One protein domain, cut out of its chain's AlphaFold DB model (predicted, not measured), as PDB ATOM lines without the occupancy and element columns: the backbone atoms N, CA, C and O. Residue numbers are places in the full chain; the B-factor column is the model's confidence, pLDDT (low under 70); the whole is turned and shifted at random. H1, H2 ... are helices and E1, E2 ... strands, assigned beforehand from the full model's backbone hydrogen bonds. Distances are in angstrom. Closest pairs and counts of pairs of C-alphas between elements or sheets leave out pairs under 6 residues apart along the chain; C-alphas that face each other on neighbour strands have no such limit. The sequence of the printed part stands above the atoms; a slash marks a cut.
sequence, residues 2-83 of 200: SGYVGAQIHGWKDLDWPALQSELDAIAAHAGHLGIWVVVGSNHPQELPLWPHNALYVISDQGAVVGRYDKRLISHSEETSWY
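This is residues 2 to 83 of the 200 residues of the protein "Putative nitrilase/N-carbamoyl-D-aminoacid amidohydrolase family protein" of Bradyrhizobium sp. STM 3809 (UniProt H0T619). A strongly twisted sheet of three strands has one long helix, H1, covering one face and running along the strands in two layers, while the short helix H2 lies past one end of the sheet. An unnamed stretch, residues 2 to 16, comes before H1. The printed part has 82 residues with two named helices and three named strands, in the order H1, E1, E2, E3, H2 along the chain; the sheet, E1 - E2 - E3, is antiparallel, and the class is mixed, helices and strands, with 22 residues in the helices and 20 in the strands, 42 in named elements. It is only just compact, close to loose, with a radius of gyration of the C-alphas of 13.6 A, and elongated, spanning 40 by 25 by 23 A.

E1, residues 38 to 44, E2, residues 53 to 59, and E3, residues 65 to 70, form a meander, each strand the antiparallel neighbour of the one before. In the hairpin E1 and E2, N 40 and O 57 are 3.0 A apart, within hydrogen-bond range. In the hairpin E2 and E3, N 56 and O 69 are 2.8 A apart, also within range. H1, residues 17 to 34, is on the sheet at a height of 9.4 A, over E1 and E2, at 9 degrees to E1 on the local plane. The closest C-alphas of H1 and E2 are those of Ala 28 and Ile 59, 6.3 A apart. H2, residues 76 to 79, is not on the sheet and is apart from H1, E1 and E2. Every O i to N i+4 pair in H1 is within hydrogen-bond range; H2 is too short for one.

H1 is 25.7 A long from C-alpha 17 at (73.530, 199.338, 171.117); E1 is 16.5 A, E2 17.4 A, E3 13.8 A. H2, 5.1 A, ends at C-alpha 79 (82.469, 210.237, 155.910).

The C-alphas farthest apart, of His 33 and His 76, are 40.3 A apart. The printed part has no cut, and no link is long. Mean pLDDT of the printed part is 94.4; no printed residue is under 70.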
ATOM      1  N   SER A   2      78.300 193.511 164.987       79.56
ATOM      2  CA  SER A   2      77.600 194.788 164.755       79.56
ATOM      3  C   SER A   2      76.996 194.991 163.359       79.56
ATOM      4  O   SER A   2      76.129 195.840 163.215       79.56
ATOM      5  N   GLY A   3      77.428 194.236 162.344       84.88
ATOM      6  CA  GLY A   3      76.973 194.384 160.957       84.88
ATOM      7  C   GLY A   3      77.742 195.447 160.160       84.88
ATOM      8  O   GLY A   3      78.486 196.256 160.715       84.88
ATOM      9  N   TYR A   4      77.576 195.418 158.838       87.00
ATOM     10  CA  TYR A   4      78.205 196.298 157.856       87.00
ATOM     11  C   TYR A   4      77.217 197.354 157.351       87.00
ATOM     12  O   TYR A   4      76.087 197.036 156.958       87.00
ATOM     13  N   VAL A   5      77.646 198.616 157.334       86.81
ATOM     14  CA  VAL A   5      76.828 199.745 156.870       86.81
ATOM     15  C   VAL A   5      76.484 199.633 155.387       86.81
ATOM     16  O   VAL A   5      77.292 199.204 154.566       86.81
ATOM     17  N   GLY A   6      75.245 199.968 155.039       84.44
ATOM     18  CA  GLY A   6      74.712 199.854 153.680       84.44
ATOM     19  C   GLY A   6      74.298 198.438 153.260       84.44
ATOM     20  O   GLY A   6      73.493 198.312 152.341       84.44
ATOM     21  N   ALA A   7      74.777 197.385 153.935       85.25
ATOM     22  CA  ALA A   7      74.366 196.000 153.671       85.25
ATOM     23  C   ALA A   7      73.430 195.437 154.749       85.25
ATOM     24  O   ALA A   7      72.425 194.817 154.422       85.25
ATOM     25  N   GLN A   8      73.782 195.628 156.024       88.50
ATOM     26  CA  GLN A   8      73.052 195.097 157.183       88.50
ATOM     27  C   GLN A   8      72.547 196.209 158.107       88.50
ATOM     28  O   GLN A   8      71.543 196.023 158.787       88.50
ATOM     29  N   ILE A   9      73.226 197.361 158.126       88.94
ATOM     30  CA  ILE A   9      72.781 198.560 158.841       88.94
ATOM     31  C   ILE A   9      72.323 199.598 157.816       88.94
ATOM     32  O   ILE A   9      73.114 200.023 156.970       88.94
ATOM     33  N   HIS A  10      71.062 200.023 157.917       88.50
ATOM     34  CA  HIS A  10      70.463 201.060 157.064       88.50
ATOM     35  C   HIS A  10      70.308 202.416 157.771       88.50
ATOM     36  O   HIS A  10      70.085 203.429 157.109       88.50
ATOM     37  N   GLY A  11      70.519 202.460 159.086       89.50
ATOM     38  CA  GLY A  11      70.631 203.681 159.875       89.50
ATOM     39  C   GLY A  11      71.048 203.379 161.314       89.50
ATOM     40  O   GLY A  11      70.774 202.305 161.841       89.50
ATOM     41  N   TRP A  12      71.689 204.339 161.983       90.88
ATOM     42  CA  TRP A  12      72.210 204.137 163.347       90.88
ATOM     43  C   TRP A  12      71.140 203.937 164.420       90.88
ATOM     44  O   TRP A  12      71.425 203.376 165.474       90.88
ATOM     45  N   LYS A  13      69.906 204.360 164.136       87.25
ATOM     46  CA  LYS A  13      68.738 204.113 164.990       87.25
ATOM     47  C   LYS A  13      68.276 202.650 164.977       87.25
ATOM     48  O   LYS A  13      67.552 202.252 165.880       87.25
ATOM     49  N   ASP A  14      68.663 201.883 163.956       84.94
ATOM     50  CA  ASP A  14      68.240 200.490 163.786       84.94
ATOM     51  C   ASP A  14      69.170 199.522 164.540       84.94
ATOM     52  O   ASP A  14      68.875 198.334 164.652       84.94
ATOM     53  N   LEU A  15      70.307 200.017 165.042       90.69
ATOM     54  CA  LEU A  15      71.274 199.219 165.781       90.69
ATOM     55  C   LEU A  15      70.916 199.182 167.271       90.69
ATOM     56  O   LEU A  15      70.845 200.214 167.937       90.69
ATOM     57  N   ASP A  16      70.755 197.973 167.804       93.88
ATOM     58  CA  ASP A  16      70.594 197.733 169.238       93.88
ATOM     59  C   ASP A  16      71.958 197.844 169.944       93.88
ATOM     60  O   ASP A  16      72.741 196.892 170.006       93.88
ATOM     61  N   TRP A  17      72.273 199.050 170.424       94.31
ATOM     62  CA  TRP A  17      73.530 199.338 171.117       94.31
ATOM     63  C   TRP A  17      73.704 198.539 172.419       94.31
ATOM     64  O   TRP A  17      74.792 197.990 172.604       94.31
ATOM     65  N   PRO A  18      72.688 198.420 173.303       95.62
ATOM     66  CA  PRO A  18      72.777 197.543 174.469       95.62
ATOM     67  C   PRO A  18      73.084 196.085 174.115       95.62
ATOM     68  O   PRO A  18      73.968 195.491 174.733       95.62
ATOM     69  N   ALA A  19      72.416 195.514 173.107       96.06
ATOM     70  CA  ALA A  19      72.704 194.148 172.677       96.06
ATOM     71  C   ALA A  19      74.133 194.021 172.133       96.06
ATOM     72  O   ALA A  19      74.848 193.088 172.490       96.06
ATOM     73  N   LEU A  20      74.593 194.985 171.326       96.12
ATOM     74  CA  LEU A  20      75.968 194.991 170.826       96.12
ATOM     75  C   LEU A  20      77.003 195.055 171.959       96.12
ATOM     76  O   LEU A  20      78.008 194.347 171.898       96.12
ATOM     77  N   GLN A  21      76.760 195.874 172.984       96.56
ATOM     78  CA  GLN A  21      77.629 195.939 174.158       96.56
ATOM     79  C   GLN A  21      77.639 194.602 174.908       96.56
ATOM     80  O   GLN A  21      78.713 194.090 175.203       96.56
ATOM     81  N   SER A  22      76.469 193.990 175.124       97.62
ATOM     82  CA  SER A  22      76.366 192.681 175.779       97.62
ATOM     83  C   SER A  22      77.137 191.586 175.032       97.62
ATOM     84  O   SER A  22      77.748 190.726 175.663       97.62
ATOM     85  N   GLU A  23      77.129 191.605 173.698       97.50
ATOM     86  CA  GLU A  23      77.906 190.666 172.880       97.50
ATOM     87  C   GLU A  23      79.419 190.907 173.011       97.50
ATOM     88  O   GLU A  23      80.192 189.955 173.109       97.50
ATOM     89  N   LEU A  24      79.860 192.171 173.045       97.81
ATOM     90  CA  LEU A  24      81.270 192.509 173.278       97.81
ATOM     91  C   LEU A  24      81.731 192.079 174.677       97.81
ATOM     92  O   LEU A  24      82.822 191.522 174.805       97.81
ATOM     93  N   ASP A  25      80.894 192.271 175.696       98.31
ATOM     94  CA  ASP A  25      81.176 191.845 177.070       98.31
ATOM     95  C   ASP A  25      81.272 190.315 177.167       98.31
ATOM     96  O   ASP A  25      82.176 189.785 177.815       98.31
ATOM     97  N   ALA A  26      80.396 189.587 176.464       98.50
ATOM     98  CA  ALA A  26      80.460 188.129 176.383       98.50
ATOM     99  C   ALA A  26      81.751 187.648 175.701       98.50
ATOM    100  O   ALA A  26      82.418 186.743 176.209       98.50
ATOM    101  N   ILE A  27      82.149 188.272 174.585       98.44
ATOM    102  CA  ILE A  27      83.427 187.981 173.914       98.44
ATOM    103  C   ILE A  27      84.598 188.227 174.868       98.44
ATOM    104  O   ILE A  27      85.504 187.397 174.945       98.44
ATOM    105  N   ALA A  28      84.571 189.329 175.618       98.69
ATOM    106  CA  ALA A  28      85.618 189.668 176.571       98.69
ATOM    107  C   ALA A  28      85.716 188.645 177.713       98.69
ATOM    108  O   ALA A  28      86.799 188.131 177.993       98.69
ATOM    109  N   ALA A  29      84.585 188.253 178.299       98.69
ATOM    110  CA  ALA A  29      84.544 187.205 179.315       98.69
ATOM    111  C   ALA A  29      85.088 185.866 178.783       98.69
ATOM    112  O   ALA A  29      85.870 185.196 179.461       98.69
ATOM    113  N   HIS A  30      84.731 185.479 177.555       98.75
ATOM    114  CA  HIS A  30      85.258 184.265 176.929       98.75
ATOM    115  C   HIS A  30      86.760 184.341 176.643       98.75
ATOM    116  O   HIS A  30      87.450 183.347 176.858       98.75
ATOM    117  N   ALA A  31      87.274 185.496 176.210       98.75
ATOM    118  CA  ALA A  31      88.708 185.719 176.029       98.75
ATOM    119  C   ALA A  31      89.474 185.486 177.343       98.75
ATOM    120  O   ALA A  31      90.449 184.734 177.354       98.75
ATOM    121  N   GLY A  32      88.956 186.028 178.453       98.75
ATOM    122  CA  GLY A  32      89.491 185.819 179.800       98.75
ATOM    123  C   GLY A  32      89.456 184.359 180.254       98.75
ATOM    124  O   GLY A  32      90.451 183.822 180.731       98.75
ATOM    125  N   HIS A  33      88.326 183.674 180.062       98.69
ATOM    126  CA  HIS A  33      88.193 182.261 180.432       98.69
ATOM    127  C   HIS A  33      89.102 181.329 179.622       98.69
ATOM    128  O   HIS A  33      89.541 180.302 180.138       98.69
ATOM    129  N   LEU A  34      89.348 181.652 178.350       98.62
ATOM    130  CA  LEU A  34      90.169 180.843 177.448       98.62
ATOM    131  C   LEU A  34      91.656 181.215 177.491       98.62
ATOM    132  O   LEU A  34      92.465 180.469 176.944       98.62
ATOM    133  N   GLY A  35      92.017 182.341 178.113       98.50
ATOM    134  CA  GLY A  35      93.391 182.838 178.142       98.50
ATOM    135  C   GLY A  35      93.907 183.219 176.753       98.50
ATOM    136  O   GLY A  35      95.047 182.906 176.418       98.50
ATOM    137  N   ILE A  36      93.065 183.839 175.918       98.44
ATOM    138  CA  ILE A  36      93.432 184.246 174.552       98.44
ATOM    139  C   ILE A  36      93.198 185.734 174.325       98.44
ATOM    140  O   ILE A  36      92.207 186.304 174.770       98.44
ATOM    141  N   TRP A  37      94.084 186.346 173.547       98.75
ATOM    142  CA  TRP A  37      93.876 187.693 173.031       98.75
ATOM    143  C   TRP A  37      92.880 187.683 171.872       98.75
ATOM    144  O   TRP A  37      92.915 186.802 171.010       98.75
ATOM    145  N   VAL A  38      92.012 188.694 171.819       98.56
ATOM    146  CA  VAL A  38      91.000 188.843 170.767       98.56
ATOM    147  C   VAL A  38      91.064 190.244 170.178       98.56
ATOM    148  O   VAL A  38      91.030 191.238 170.898       98.56
ATOM    149  N   VAL A  39      91.103 190.322 168.846       98.50
ATOM    150  CA  VAL A  39      90.856 191.565 168.110       98.50
ATOM    151  C   VAL A  39      89.573 191.412 167.314       98.50
ATOM    152  O   VAL A  39      89.489 190.557 166.431       98.50
ATOM    153  N   VAL A  40      88.566 192.224 167.632       97.44
ATOM    154  CA  VAL A  40      87.217 192.101 167.064       97.44
ATOM    155  C   VAL A  40      86.726 193.423 166.489       97.44
ATOM    156  O   VAL A  40      86.821 194.471 167.123       97.44
ATOM    157  N   GLY A  41      86.192 193.368 165.266       96.56
ATOM    158  CA  GLY A  41      85.568 194.515 164.610       96.56
ATOM    159  C   GLY A  41      84.163 194.784 165.125       96.56
ATOM    160  O   GLY A  41      83.358 193.860 165.251       96.56
ATOM    161  N   SER A  42      83.863 196.049 165.405       96.38
ATOM    162  CA  SER A  42      82.548 196.486 165.866       96.38
ATOM    163  C   SER A  42      82.305 197.970 165.567       96.38
ATOM    164  O   SER A  42      83.234 198.737 165.311       96.38
ATOM    165  N   ASN A  43      81.043 198.386 165.622       96.25
ATOM    166  CA  ASN A  43      80.670 199.797 165.632       96.25
ATOM    167  C   ASN A  43      80.818 200.333 167.062       96.25
ATOM    168  O   ASN A  43      80.401 199.673 168.013       96.25
ATOM    169  N   HIS A  44      81.392 201.523 167.227       95.75
ATOM    170  CA  HIS A  44      81.522 202.177 168.528       95.75
ATOM    171  C   HIS A  44      80.631 203.426 168.587       95.75
ATOM    172  O   HIS A  44      80.808 204.309 167.745       95.75
ATOM    173  N   PRO A  45      79.685 203.515 169.541       94.62
ATOM    174  CA  PRO A  45      78.806 204.673 169.647       94.62
ATOM    175  C   PRO A  45      79.593 205.931 170.025       94.62
ATOM    176  O   PRO A  45      80.584 205.860 170.747       94.62
ATOM    177  N   GLN A  46      79.122 207.087 169.567       92.88
ATOM    178  CA  GLN A  46      79.623 208.395 169.986       92.88
ATOM    179  C   GLN A  46      78.483 209.274 170.488       92.88
ATOM    180  O   GLN A  46      77.311 209.023 170.199       92.88
ATOM    181  N   GLU A  47      78.838 210.309 171.244       88.88
ATOM    182  CA  GLU A  47      77.890 211.352 171.611       88.88
ATOM    183  C   GLU A  47      77.497 212.167 170.376       88.88
ATOM    184  O   GLU A  47      78.334 212.547 169.550       88.88
ATOM    185  N   LEU A  48      76.202 212.460 170.258       82.81
ATOM    186  CA  LEU A  48      75.702 213.340 169.209       82.81
ATOM    187  C   LEU A  48      76.379 214.720 169.312       82.81
ATOM    188  O   LEU A  48      76.575 215.220 170.420       82.81
ATOM    189  N   PRO A  49      76.697 215.377 168.181       87.06
ATOM    190  CA  PRO A  49      76.254 215.068 166.819       87.06
ATOM    191  C   PRO A  49      77.205 214.160 166.022       87.06
ATOM    192  O   PRO A  49      77.023 214.027 164.813       87.06
ATOM    193  N   LEU A  50      78.232 213.582 166.652       90.75
ATOM    194  CA  LEU A  50      79.215 212.776 165.936       90.75
ATOM    195  C   LEU A  50      78.626 211.433 165.512       90.75
ATOM    196  O   LEU A  50      77.772 210.851 166.188       90.75
ATOM    197  N   TRP A  51      79.093 210.938 164.371       94.44
ATOM    198  CA  TRP A  51      78.756 209.592 163.952       94.44
ATOM    199  C   TRP A  51      79.589 208.567 164.724       94.44
ATOM    200  O   TRP A  51      80.684 208.881 165.187       94.44
ATOM    201  N   PRO A  52      79.107 207.318 164.837       95.88
ATOM    202  CA  PRO A  52      79.893 206.219 165.376       95.88
ATOM    203  C   PRO A  52      81.284 206.093 164.740       95.88
ATOM    204  O   PRO A  52      81.559 206.623 163.662       95.88
ATOM    205  N   HIS A  53      82.153 205.315 165.377       96.94
ATOM    206  CA  HIS A  53      83.406 204.863 164.774       96.94
ATOM    207  C   HIS A  53      83.277 203.428 164.252       96.94
ATOM    208  O   HIS A  53      82.604 202.587 164.851       96.94
ATOM    209  N   ASN A  54      83.975 203.136 163.154       97.19
ATOM    210  CA  ASN A  54      84.283 201.768 162.743       97.19
ATOM    211  C   ASN A  54      85.554 201.337 163.482       97.19
ATOM    212  O   ASN A  54      86.616 201.913 163.240       97.19
ATOM    213  N   ALA A  55      85.438 200.387 164.408       97.62
ATOM    214  CA  ALA A  55      86.471 200.122 165.397       97.62
ATOM    215  C   ALA A  55      86.930 198.660 165.421       97.62
ATOM    216  O   ALA A  55      86.161 197.738 165.149       97.62
ATOM    217  N   LEU A  56      88.184 198.446 165.816       98.38
ATOM    218  CA  LEU A  56      88.711 197.166 166.283       98.38
ATOM    219  C   LEU A  56      88.966 197.268 167.789       98.38
ATOM    220  O   LEU A  56      89.767 198.092 168.227       98.38
ATOM    221  N   TYR A  57      88.309 196.427 168.579       98.50
ATOM    222  CA  TYR A  57      88.579 196.291 170.008       98.50
ATOM    223  C   TYR A  57      89.683 195.265 170.224       98.50
ATOM    224  O   TYR A  57      89.624 194.182 169.644       98.50
ATOM    225  N   VAL A  58      90.660 195.601 171.062       98.69
ATOM    226  CA  VAL A  58      91.735 194.706 171.495       98.69
ATOM    227  C   VAL A  58      91.446 194.279 172.923       98.69
ATOM    228  O   VAL A  58      91.436 195.097 173.844       98.69
ATOM    229  N   ILE A  59      91.200 192.989 173.087       98.88
ATOM    230  CA  ILE A  59      90.841 192.347 174.343       98.88
ATOM    231  C   ILE A  59      91.997 191.428 174.734       98.88
ATOM    232  O   ILE A  59      92.439 190.602 173.935       98.88
ATOM    233  N   SER A  60      92.492 191.603 175.952       98.69
ATOM    234  CA  SER A  60      93.550 190.776 176.533       98.69
ATOM    235  C   SER A  60      93.058 189.377 176.909       98.69
ATOM    236  O   SER A  60      91.862 189.139 177.068       98.69
ATOM    237  N   ASP A  61      94.008 188.476 177.140       98.44
ATOM    238  CA  ASP A  61      93.790 187.142 177.712       98.44
ATOM    239  C   ASP A  61      93.230 187.138 179.148       98.44
ATOM    240  O   ASP A  61      92.860 186.083 179.652       98.44
ATOM    241  N   GLN A  62      93.127 188.303 179.795       98.50
ATOM    242  CA  GLN A  62      92.422 188.501 181.067       98.50
ATOM    243  C   GLN A  62      90.963 188.941 180.872       98.50
ATOM    244  O   GLN A  62      90.266 189.241 181.839       98.50
ATOM    245  N   GLY A  63      90.496 189.034 179.624       98.44
ATOM    246  CA  GLY A  63      89.151 189.496 179.291       98.44
ATOM    247  C   GLY A  63      88.941 191.002 179.458       98.44
ATOM    248  O   GLY A  63      87.805 191.461 179.515       98.44
ATOM    249  N   ALA A  64      90.016 191.792 179.530       98.44
ATOM    250  CA  ALA A  64      89.937 193.250 179.595       98.44
ATOM    251  C   ALA A  64      90.149 193.878 178.213       98.44
ATOM    252  O   ALA A  64      91.093 193.511 177.509       98.44
ATOM    253  N   VAL A  65      89.325 194.866 177.847       98.38
ATOM    254  CA  VAL A  65      89.576 195.733 176.685       98.38
ATOM    255  C   VAL A  65      90.777 196.623 177.003       98.38
ATOM    256  O   VAL A  65      90.686 197.530 177.825       98.38
ATOM    257  N   VAL A  66      91.907 196.363 176.352       98.25
ATOM    258  CA  VAL A  66      93.180 197.077 176.575       98.25
ATOM    259  C   VAL A  66      93.494 198.091 175.480       98.25
ATOM    260  O   VAL A  66      94.431 198.876 175.601       98.25
ATOM    261  N   GLY A  67      92.703 198.104 174.409       97.88
ATOM    262  CA  GLY A  67      92.827 199.085 173.346       97.88
ATOM    263  C   GLY A  67      91.618 199.096 172.427       97.88
ATOM    264  O   GLY A  67      90.862 198.129 172.336       97.88
ATOM    265  N   ARG A  68      91.454 200.206 171.713       97.94
ATOM    266  CA  ARG A  68      90.478 200.347 170.637       97.94
ATOM    267  C   ARG A  68      91.112 201.144 169.509       97.94
ATOM    268  O   ARG A  68      91.617 202.241 169.732       97.94
ATOM    269  N   TYR A  69      91.114 200.570 168.318       98.56
ATOM    270  CA  TYR A  69      91.541 201.239 167.101       98.56
ATOM    271  C   TYR A  69      90.306 201.723 166.360       98.56
ATOM    272  O   TYR A  69      89.497 200.908 165.931       98.56
ATOM    273  N   ASP A  70      90.186 203.032 166.187       98.25
ATOM    274  CA  ASP A  70      89.120 203.642 165.403       98.25
ATOM    275  C   ASP A  70      89.660 203.944 164.000       98.25
ATOM    276  O   ASP A  70      90.709 204.578 163.874       98.25
ATOM    277  N   LYS A  71      88.970 203.479 162.951       97.88
ATOM    278  CA  LYS A  71      89.383 203.637 161.547       97.88
ATOM    279  C   LYS A  71      89.720 205.096 161.249       97.88
ATOM    280  O   LYS A  71      88.868 205.970 161.391       97.88
ATOM    281  N   ARG A  72      90.957 205.357 160.832       97.44
ATOM    282  CA  ARG A  72      91.526 206.708 160.742       97.44
ATOM    283  C   ARG A  72      91.285 207.332 159.381       97.44
ATOM    284  O   ARG A  72      90.982 208.515 159.291       97.44
ATOM    285  N   LEU A  73      91.412 206.530 158.324       96.25
ATOM    286  CA  LEU A  73      91.098 206.946 156.960       96.25
ATOM    287  C   LEU A  73      89.817 206.252 156.506       96.25
ATOM    288  O   LEU A  73      89.781 205.040 156.281       96.25
ATOM    289  N   ILE A  74      88.756 207.041 156.391       93.94
ATOM    290  CA  ILE A  74      87.424 206.600 155.976       93.94
ATOM    291  C   ILE A  74      87.166 207.001 154.520       93.94
ATOM    292  O   ILE A  74      87.748 207.958 154.011       93.94
ATOM    293  N   SER A  75      86.340 206.234 153.806       91.56
ATOM    294  CA  SER A  75      85.961 206.586 152.437       91.56
ATOM    295  C   SER A  75      85.017 207.788 152.429       91.56
ATOM    296  O   SER A  75      84.305 208.040 153.396       91.56
ATOM    297  N   HIS A  76      84.918 208.472 151.290       90.06
ATOM    298  CA  HIS A  76      83.969 209.576 151.133       90.06
ATOM    299  C   HIS A  76      82.515 209.161 151.429       90.06
ATOM    300  O   HIS A  76      81.749 209.922 152.009       90.06
ATOM    301  N   SER A  77      82.123 207.933 151.075       88.06
ATOM    302  CA  SER A  77      80.786 207.413 151.386       88.06
ATOM    303  C   SER A  77      80.582 207.158 152.883       88.06
ATOM    304  O   SER A  77      79.473 207.294 153.379       88.06
ATOM    305  N   GLU A  78      81.635 206.759 153.602       90.19
ATOM    306  CA  GLU A  78      81.590 206.584 155.056       90.19
ATOM    307  C   GLU A  78      81.533 207.943 155.762       90.19
ATOM    308  O   GLU A  78      80.678 208.143 156.621       90.19
ATOM    309  N   GLU A  79      82.382 208.884 155.350       89.44
ATOM    310  CA  GLU A  79      82.469 210.237 155.910       89.44
ATOM    311  C   GLU A  79      81.218 211.073 155.659       89.44
ATOM    312  O   GLU A  79      80.987 212.038 156.358       89.44
ATOM    313  N   THR A  80      80.406 210.771 154.653       87.06
ATOM    314  CA  THR A  80      79.217 211.589 154.362       87.06
ATOM    315  C   THR A  80      77.964 211.108 155.079       87.06
ATOM    316  O   THR A  80      76.952 211.808 155.060       87.06
ATOM    317  N   SER A  81      77.963 209.901 155.648       87.38
ATOM    318  CA  SER A  81      76.709 209.281 156.103       87.38
ATOM    319  C   SER A  81      76.832 208.319 157.278       87.38
ATOM    320  O   SER A  81      75.807 207.983 157.871       87.38
ATOM    321  N   TRP A  82      78.032 207.841 157.613       93.19
ATOM    322  CA  TRP A  82      78.168 206.671 158.478       93.19
ATOM    323  C   TRP A  82      79.123 206.855 159.639       93.19
ATOM    324  O   TRP A  82      78.738 206.519 160.750       93.19
ATOM    325  N   TYR A  83      80.335 207.353 159.417       96.19
ATOM    326  CA  TYR A  83      81.372 207.310 160.443       96.19
ATOM    327  C   TYR A  83      82.120 208.626 160.568       96.19
ATOM    328  O   TYR A  83      82.378 209.310 159.578       96.19
TER     329      TYR A  83